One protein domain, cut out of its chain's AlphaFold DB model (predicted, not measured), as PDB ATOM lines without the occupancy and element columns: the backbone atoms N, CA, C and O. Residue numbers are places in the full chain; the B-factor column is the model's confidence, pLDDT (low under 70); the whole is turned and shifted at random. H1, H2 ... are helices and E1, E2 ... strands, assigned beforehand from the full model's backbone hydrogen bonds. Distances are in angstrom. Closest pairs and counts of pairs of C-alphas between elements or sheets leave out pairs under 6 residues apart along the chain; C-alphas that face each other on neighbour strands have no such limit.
ATOM      1  N   GLN A  23     -38.152  30.239 -10.253       91.19
ATOM      2  CA  GLN A  23     -38.113  29.996 -11.700       91.19
ATOM      3  C   GLN A  23     -38.146  28.504 -12.057       91.19
ATOM      4  O   GLN A  23     -38.596  28.149 -13.144       91.19
ATOM      5  N   ALA A  24     -37.697  27.631 -11.151       92.62
ATOM      6  CA  ALA A  24     -37.755  26.189 -11.354       92.62
ATOM      7  C   ALA A  24     -39.211  25.698 -11.486       92.62
ATOM      8  O   ALA A  24     -40.140  26.277 -10.908       92.62
ATOM      9  N   ARG A  25     -39.423  24.645 -12.278       94.06
ATOM     10  CA  ARG A  25     -40.742  24.049 -12.523       94.06
ATOM     11  C   ARG A  25     -40.645  22.540 -12.353       94.06
ATOM     12  O   ARG A  25     -40.017  21.865 -13.156       94.06
ATOM     13  N   GLY A  26     -41.296  22.043 -11.309       94.88
ATOM     14  CA  GLY A  26     -41.412  20.618 -11.034       94.88
ATOM     15  C   GLY A  26     -42.451  19.900 -11.899       94.88
ATOM     16  O   GLY A  26     -43.126  20.500 -12.740       94.88
ATOM     17  N   THR A  27     -42.625  18.603 -11.651       98.00
ATOM     18  CA  THR A  27     -43.646  17.768 -12.291       98.00
ATOM     19  C   THR A  27     -44.467  16.989 -11.264       98.00
ATOM     20  O   THR A  27     -43.993  16.646 -10.183       98.00
ATOM     21  N   ALA A  28     -45.715  16.681 -11.621       97.75
ATOM     22  CA  ALA A  28     -46.566  15.759 -10.880       97.75
ATOM     23  C   ALA A  28     -47.120  14.714 -11.851       97.75
ATOM     24  O   ALA A  28     -47.631  15.059 -12.919       97.75
ATOM     25  N   ARG A  29     -46.990  13.430 -11.510       97.62
ATOM     26  CA  ARG A  29     -47.415  12.311 -12.363       97.62
ATOM     27  C   ARG A  29     -48.149  11.263 -11.540       97.62
ATOM     28  O   ARG A  29     -47.825  11.036 -10.376       97.62
ATOM     29  N   LEU A  30     -49.129  10.603 -12.156       97.88
ATOM     30  CA  LEU A  30     -49.770   9.440 -11.549       97.88
ATOM     31  C   LEU A  30     -48.726   8.339 -11.339       97.88
ATOM     32  O   LEU A  30     -47.966   8.021 -12.252       97.88
ATOM     33  N   SER A  31     -48.696   7.768 -10.137       97.12
ATOM     34  CA  SER A  31     -47.854   6.608  -9.824       97.12
ATOM     35  C   SER A  31     -48.490   5.299 -10.292       97.12
ATOM     36  O   SER A  31     -47.789   4.334 -10.583       97.12
ATOM     37  N   SER A  32     -49.822   5.260 -10.371       97.19
ATOM     38  CA  SER A  32     -50.600   4.094 -10.775       97.19
ATOM     39  C   SER A  32     -51.987   4.522 -11.290       97.19
ATOM     40  O   SER A  32     -52.294   5.713 -11.380       97.19
ATOM     41  N   LYS A  33     -52.830   3.546 -11.650       96.88
ATOM     42  CA  LYS A  33     -54.249   3.768 -11.987       96.88
ATOM     43  C   LYS A  33     -55.175   3.762 -10.761       96.88
ATOM     44  O   LYS A  33     -56.356   4.061 -10.907       96.88
ATOM     45  N   ASP A  34     -54.673   3.379  -9.592       97.69
ATOM     46  CA  ASP A  34     -55.437   3.344  -8.346       97.69
ATOM     47  C   ASP A  34     -55.537   4.758  -7.758       97.69
ATOM     48  O   ASP A  34     -54.531   5.432  -7.539       97.69
ATOM     49  N   THR A  35     -56.762   5.209  -7.497       95.44
ATOM     50  CA  THR A  35     -57.061   6.560  -7.006       95.44
ATOM     51  C   THR A  35     -56.579   6.813  -5.579       95.44
ATOM     52  O   THR A  35     -56.475   7.969  -5.174       95.44
ATOM     53  N   THR A  36     -56.267   5.762  -4.819       97.31
ATOM     54  CA  THR A  36     -55.703   5.870  -3.465       97.31
ATOM     55  C   THR A  36     -54.175   5.955  -3.465       97.31
ATOM     56  O   THR A  36     -53.564   6.309  -2.452       97.31
ATOM     57  N   SER A  37     -53.539   5.679  -4.609       97.94
ATOM     58  CA  SER A  37     -52.093   5.774  -4.758       97.94
ATOM     59  C   SER A  37     -51.637   7.236  -4.786       97.94
ATOM     60  O   SER A  37     -52.143   8.062  -5.545       97.94
ATOM     61  N   LYS A  38     -50.621   7.560  -3.978       97.94
ATOM     62  CA  LYS A  38     -50.012   8.898  -3.965       97.94
ATOM     63  C   LYS A  38     -49.306   9.176  -5.298       97.94
ATOM     64  O   LYS A  38     -48.620   8.279  -5.792       97.94
ATOM     65  N   PRO A  39     -49.417  10.384  -5.874       97.31
ATOM     66  CA  PRO A  39     -48.696  10.732  -7.093       97.31
ATOM     67  C   PRO A  39     -47.188  10.826  -6.841       97.31
ATOM     68  O   PRO A  39     -46.735  11.014  -5.711       97.31
ATOM     69  N   ILE A  40     -46.414  10.741  -7.917       98.00
ATOM     70  CA  ILE A  40     -44.988  11.069  -7.909       98.00
ATOM     71  C   ILE A  40     -44.879  12.580  -8.100       98.00
ATOM     72  O   ILE A  40     -45.377  13.109  -9.098       98.00
ATOM     73  N   ILE A  41     -44.256  13.263  -7.141       98.00
ATOM     74  CA  ILE A  41     -44.052  14.712  -7.163       98.00
ATOM     75  C   ILE A  41     -42.553  14.977  -7.156       98.00
ATOM     76  O   ILE A  41     -41.856  14.578  -6.225       98.00
ATOM     77  N   ASP A  42     -42.082  15.668  -8.184       97.31
ATOM     78  CA  ASP A  42     -40.748  16.247  -8.234       97.31
ATOM     79  C   ASP A  42     -40.897  17.764  -8.224       97.31
ATOM     80  O   ASP A  42     -41.533  18.335  -9.107       97.31
ATOM     81  N   HIS A  43     -40.349  18.425  -7.211       95.38
ATOM     82  CA  HIS A  43     -40.462  19.872  -7.070       95.38
ATOM     83  C   HIS A  43     -39.417  20.647  -7.879       95.38
ATOM     84  O   HIS A  43     -39.599  21.850  -8.069       95.38
ATOM     85  N   ALA A  44     -38.336  19.990  -8.324       95.50
ATOM     86  CA  ALA A  44     -37.179  20.636  -8.945       95.50
ATOM     87  C   ALA A  44     -36.627  21.825  -8.122       95.50
ATOM     88  O   ALA A  44     -36.183  22.841  -8.663       95.50
ATOM     89  N   TYR A  45     -36.690  21.746  -6.784       94.56
ATOM     90  CA  TYR A  45     -36.229  22.841  -5.929       94.56
ATOM     91  C   TYR A  45     -34.748  23.121  -6.166       94.56
ATOM     92  O   TYR A  45     -33.922  22.217  -6.098       94.56
ATOM     93  N   LEU A  46     -34.432  24.400  -6.388       94.00
ATOM     94  CA  LEU A  46     -33.065  24.892  -6.567       94.00
ATOM     95  C   LEU A  46     -32.307  24.243  -7.743       94.00
ATOM     96  O   LEU A  46     -31.083  24.295  -7.780       94.00
ATOM     97  N   GLU A  47     -33.022  23.674  -8.719       94.44
ATOM     98  CA  GLU A  47     -32.414  23.054  -9.906       94.44
ATOM     99  C   GLU A  47     -31.605  24.062 -10.741       94.44
ATOM    100  O   GLU A  47     -30.570  23.723 -11.312       94.44
ATOM    101  N   ASN A  48     -32.042  25.326 -10.788       89.31
ATOM    102  CA  ASN A  48     -31.304  26.386 -11.467       89.31
ATOM    103  C   ASN A  48     -30.362  27.145 -10.513       89.31
ATOM    104  O   ASN A  48     -30.672  27.394  -9.346       89.31
ATOM    105  N   GLY A  49     -29.208  27.570 -11.038       92.38
ATOM    106  CA  GLY A  49     -28.191  28.276 -10.250       92.38
ATOM    107  C   GLY A  49     -28.651  29.635  -9.705       92.38
ATOM    108  O   GLY A  49     -28.205  30.048  -8.637       92.38
ATOM    109  N   LEU A  50     -29.584  30.314 -10.387       93.25
ATOM    110  CA  LEU A  50     -30.124  31.593  -9.917       93.25
ATOM    111  C   LEU A  50     -30.944  31.426  -8.630       93.25
ATOM    112  O   LEU A  50     -30.800  32.220  -7.709       93.25
ATOM    113  N   GLY A  51     -31.769  30.381  -8.540       93.88
ATOM    114  CA  GLY A  51     -32.563  30.068  -7.356       93.88
ATOM    115  C   GLY A  51     -31.682  29.785  -6.145       93.88
ATOM    116  O   GLY A  51     -31.966  30.283  -5.060       93.88
ATOM    117  N   VAL A  52     -30.567  29.072  -6.344       95.25
ATOM    118  CA  VAL A  52     -29.549  28.863  -5.300       95.25
ATOM    119  C   VAL A  52     -28.958  30.195  -4.836       95.25
ATOM    120  O   VAL A  52     -28.911  30.454  -3.635       95.25
ATOM    121  N   ALA A  53     -28.546  31.059  -5.769       96.06
ATOM    122  CA  ALA A  53     -27.937  32.348  -5.444       96.06
ATOM    123  C   ALA A  53     -28.906  33.287  -4.700       96.06
ATOM    124  O   ALA A  53     -28.541  33.867  -3.679       96.06
ATOM    125  N   VAL A  54     -30.156  33.389  -5.164       95.44
ATOM    126  CA  VAL A  54     -31.204  34.188  -4.509       95.44
ATOM    127  C   VAL A  54     -31.511  33.645  -3.114       95.44
ATOM    128  O   VAL A  54     -31.644  34.425  -2.172       95.44
ATOM    129  N   PHE A  55     -31.585  32.320  -2.952       96.12
ATOM    130  CA  PHE A  55     -31.820  31.714  -1.642       96.12
ATOM    131  C   PHE A  55     -30.680  32.018  -0.667       96.12
ATOM    132  O   PHE A  55     -30.930  32.416   0.470       96.12
ATOM    133  N   ALA A  56     -29.433  31.870  -1.122       95.94
ATOM    134  CA  ALA A  56     -28.247  32.148  -0.321       95.94
ATOM    135  C   ALA A  56     -28.206  33.614   0.138       95.94
ATOM    136  O   ALA A  56     -27.985  33.877   1.322       95.94
ATOM    137  N   GLU A  57     -28.492  34.558  -0.761       96.62
ATOM    138  CA  GLU A  57     -28.544  35.981  -0.419       96.62
ATOM    139  C   GLU A  57     -29.697  36.299   0.542       96.62
ATOM    140  O   GLU A  57     -29.510  37.028   1.515       96.62
ATOM    141  N   GLY A  58     -30.870  35.686   0.352       96.06
ATOM    142  CA  GLY A  58     -31.983  35.808   1.293       96.06
ATOM    143  C   GLY A  58     -31.624  35.306   2.698       96.06
ATOM    144  O   GLY A  58     -31.919  35.975   3.688       96.06
ATOM    145  N   CYS A  59     -30.924  34.171   2.808       95.81
ATOM    146  CA  CYS A  59     -30.389  33.673   4.080       95.81
ATOM    147  C   CYS A  59     -29.360  34.630   4.700       95.81
ATOM    148  O   CYS A  59     -29.412  34.875   5.906       95.81
ATOM    149  N   ARG A  60     -28.457  35.209   3.894       95.44
ATOM    150  CA  ARG A  60     -27.478  36.207   4.354       95.44
ATOM    151  C   ARG A  60     -28.172  37.447   4.923       95.44
ATOM    152  O   ARG A  60     -27.825  37.887   6.018       95.44
ATOM    153  N   ILE A  61     -29.175  37.973   4.220       95.25
ATOM    154  CA  ILE A  61     -29.979  39.120   4.665       95.25
ATOM    155  C   ILE A  61     -30.743  38.778   5.949       95.25
ATOM    156  O   ILE A  61     -30.715  39.552   6.904       95.25
ATOM    157  N   GLY A  62     -31.387  37.609   6.013       93.38
ATOM    158  CA  GLY A  62     -32.087  37.151   7.216       93.38
ATOM    159  C   GLY A  62     -31.160  37.068   8.431       93.38
ATOM    160  O   GLY A  62     -31.493  37.570   9.506       93.38
ATOM    161  N   HIS A  63     -29.958  36.514   8.247       91.50
ATOM    162  CA  HIS A  63     -28.925  36.491   9.279       91.50
ATOM    163  C   HIS A  63     -28.510  37.907   9.707       91.50
ATOM    164  O   HIS A  63     -28.409  38.189  10.900       91.50
ATOM    165  N   GLU A  64     -28.321  38.823   8.757       92.69
ATOM    166  CA  GLU A  64     -27.969  40.213   9.044       92.69
ATOM    167  C   GLU A  64     -29.045  40.925   9.876       92.69
ATOM    168  O   GLU A  64     -28.724  41.573  10.874       92.69
ATOM    169  N   VAL A  65     -30.322  40.755   9.527       92.62
ATOM    170  CA  VAL A  65     -31.452  41.317  10.283       92.62
ATOM    171  C   VAL A  65     -31.481  40.775  11.711       92.62
ATOM    172  O   VAL A  65     -31.670  41.544  12.655       92.62
ATOM    173  N   LEU A  66     -31.258  39.474  11.901       91.50
ATOM    174  CA  LEU A  66     -31.243  38.870  13.234       91.50
ATOM    175  C   LEU A  66     -30.050  39.331  14.077       91.50
ATOM    176  O   LEU A  66     -30.231  39.684  15.238       91.50
ATOM    177  N   MET A  67     -28.847  39.361  13.505       90.06
ATOM    178  CA  MET A  67     -27.625  39.617  14.274       90.06
ATOM    179  C   MET A  67     -27.307  41.105  14.434       90.06
ATOM    180  O   MET A  67     -26.714  41.504  15.434       90.06
ATOM    181  N   LYS A  68     -27.669  41.942  13.457       91.62
ATOM    182  CA  LYS A  68     -27.289  43.367  13.414       91.62
ATOM    183  C   LYS A  68     -28.481  44.320  13.522       91.62
ATOM    184  O   LYS A  68     -28.277  45.521  13.715       91.62
ATOM    185  N   GLY A  69     -29.714  43.821  13.430       92.88
ATOM    186  CA  GLY A  69     -30.922  44.639  13.505       92.88
ATOM    187  C   GLY A  69     -31.027  45.419  14.817       92.88
ATOM    188  O   GLY A  69     -30.702  44.923  15.895       92.88
ATOM    189  N   ARG A  70     -31.510  46.667  14.748       94.94
ATOM    190  CA  ARG A  70     -31.597  47.572  15.914       94.94
ATOM    191  C   ARG A  70     -32.378  46.969  17.088       94.94
ATOM    192  O   ARG A  70     -32.018  47.233  18.229       94.94
ATOM    193  N   GLY A  71     -33.421  46.188  16.799       91.12
ATOM    194  CA  GLY A  71     -34.258  45.531  17.807       91.12
ATOM    195  C   GLY A  71     -33.793  44.134  18.228       91.12
ATOM    196  O   GLY A  71     -34.285  43.621  19.220       91.12
ATOM    197  N   THR A  72     -32.863  43.515  17.501       90.88
ATOM    198  CA  THR A  72     -32.531  42.085  17.640       90.88
ATOM    199  C   THR A  72     -31.103  41.856  18.130       90.88
ATOM    200  O   THR A  72     -30.878  40.960  18.940       90.88
ATOM    201  N   LYS A  73     -30.153  42.717  17.746       89.56
ATOM    202  CA  LYS A  73     -28.712  42.555  18.018       89.56
ATOM    203  C   LYS A  73     -28.324  42.376  19.492       89.56
ATOM    204  O   LYS A  73     -27.292  41.790  19.780       89.56
ATOM    205  N   ASN A  74     -29.127  42.905  20.417       90.69
ATOM    206  CA  ASN A  74     -28.865  42.836  21.860       90.69
ATOM    207  C   ASN A  74     -29.667  41.723  22.563       90.69
ATOM    208  O   ASN A  74     -29.540  41.562  23.771       90.69
ATOM    209  N   ILE A  75     -30.527  41.007  21.831       88.56
ATOM    210  CA  ILE A  75     -31.417  39.963  22.365       88.56
ATOM    211  C   ILE A  75     -30.998  38.585  21.834       88.56
ATOM    212  O   ILE A  75     -31.108  37.585  22.539       88.56
ATOM    213  N   ILE A  76     -30.482  38.520  20.602       85.12
ATOM    214  CA  ILE A  76     -29.976  37.282  20.011       85.12
ATOM    215  C   ILE A  76     -28.569  36.998  20.537       85.12
ATOM    216  O   ILE A  76     -27.597  37.631  20.140       85.12
ATOM    217  N   VAL A  77     -28.474  36.024  21.441       79.75
ATOM    218  CA  VAL A  77     -27.224  35.653  22.126       79.75
ATOM    219  C   VAL A  77     -26.409  34.581  21.396       79.75
ATOM    220  O   VAL A  77     -25.254  34.353  21.747       79.75
ATOM    221  N   GLY A  78     -26.980  33.923  20.384       78.94
ATOM    222  CA  GLY A  78     -26.290  32.893  19.609       78.94
ATOM    223  C   GLY A  78     -27.206  31.772  19.110       78.94
ATOM    224  O   GLY A  78     -28.430  31.883  19.203       78.94
ATOM    225  N   PRO A  79     -26.618  30.697  18.556       78.69
ATOM    226  CA  PRO A  79     -27.360  29.555  18.041       78.69
ATOM    227  C   PRO A  79     -27.990  28.721  19.163       78.69
ATOM    228  O   PRO A  79     -27.478  28.644  20.283       78.69
ATOM    229  N   TRP A  80     -29.086  28.043  18.826       76.19
ATOM    230  CA  TRP A  80     -29.700  27.017  19.660       76.19
ATOM    231  C   TRP A  80     -29.644  25.651  18.956       76.19
ATOM    232  O   TRP A  80     -29.952  25.587  17.764       76.19
ATOM    233  N   PRO A  81     -29.332  24.554  19.672       73.75
ATOM    234  CA  PRO A  81     -28.842  24.499  21.053       73.75
ATOM    235  C   PRO A  81     -27.470  25.159  21.212       73.75
ATOM    236  O   PRO A  81     -26.641  25.085  20.308       73.75
ATOM    237  N   LYS A  82     -27.208  25.752  22.386       67.19
ATOM    238  CA  LYS A  82     -25.962  26.496  22.682       67.19
ATOM    239  C   LYS A  82     -24.676  25.690  22.423       67.19
ATOM    240  O   LYS A  82     -23.629  26.274  22.175       67.19
ATOM    241  N   ALA A  83     -24.757  24.357  22.470       64.50
ATOM    242  CA  ALA A  83     -23.642  23.443  22.216       64.50
ATOM    243  C   ALA A  83     -23.232  23.337  20.733       64.50
ATOM    244  O   ALA A  83     -22.185  22.766  20.433       64.50
ATOM    245  N   ILE A  84     -24.028  23.869  19.798       62.53
ATOM    246  CA  ILE A  84     -23.693  23.875  18.373       62.53
ATOM    247  C   ILE A  84     -22.947  25.173  18.054       62.53
ATOM    248  O   ILE A  84     -23.557  26.211  17.800       62.53
ATOM    249  N   SER A  85     -21.614  25.120  18.027       55.56
ATOM    250  CA  SER A  85     -20.825  26.186  17.410       55.56
ATOM    251  C   SER A  85     -20.995  26.101  15.891       55.56
ATOM    252  O   SER A  85     -20.388  25.250  15.239       55.56
ATOM    253  N   HIS A  86     -21.826  26.962  15.305       54.16
ATOM    254  CA  HIS A  86     -21.753  27.174  13.861       54.16
ATOM    255  C   HIS A  86     -20.403  27.845  13.565       54.16
ATOM    256  O   HIS A  86     -20.067  28.806  14.267       54.16
ATOM    257  N   PRO A  87     -19.600  27.371  12.596       44.62
ATOM    258  CA  PRO A  87     -18.394  28.086  12.216       44.62
ATOM    259  C   PRO A  87     -18.797  29.487  11.750       44.62
ATOM    260  O   PRO A  87     -19.392  29.667  10.692       44.62
TER     261      PRO A  87
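This is residues 23 to 87 of the 92 residues of the protein "Hypothetical protein" of Rotaria sp. Silwood2 (UniProt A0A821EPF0). A long, open string of parts: a small two-strand hairpin, E1 and E2, towards one end, then one long helix, H1, then a tail, residues 69 to 87, with no named element. The printed part has 65 residues, in the order E1, E2, H1; the sheet is antiparallel and the class mixed, with under half of the residues in named elements. It is extended, with a radius of gyration of the C-alphas of 19.6 A, a rod spanning 57 by 28 by 23 A.

E1 is residues 27 to 29, from C-alpha 27 at (-43.646, 17.768, -12.291), and E2 residues 40 to 42. H1, residues 49 to 68, is 28.1 A long and ends at C-alpha 68 at (-27.289, 43.367, 13.414).

E1 and E2 form a hairpin, antiparallel at 174 degrees, with N 27 and O 42 within hydrogen-bond range at 2.8 A. E1 and H1 are apart. In H1 every O i to N i+4 pair is within hydrogen-bond range.

The C-alphas farthest apart, Lys 33 and Asn 74, are 57.6 A apart. The printed part has no cut and no long link. Residues 82 to 87 have pLDDT under 70.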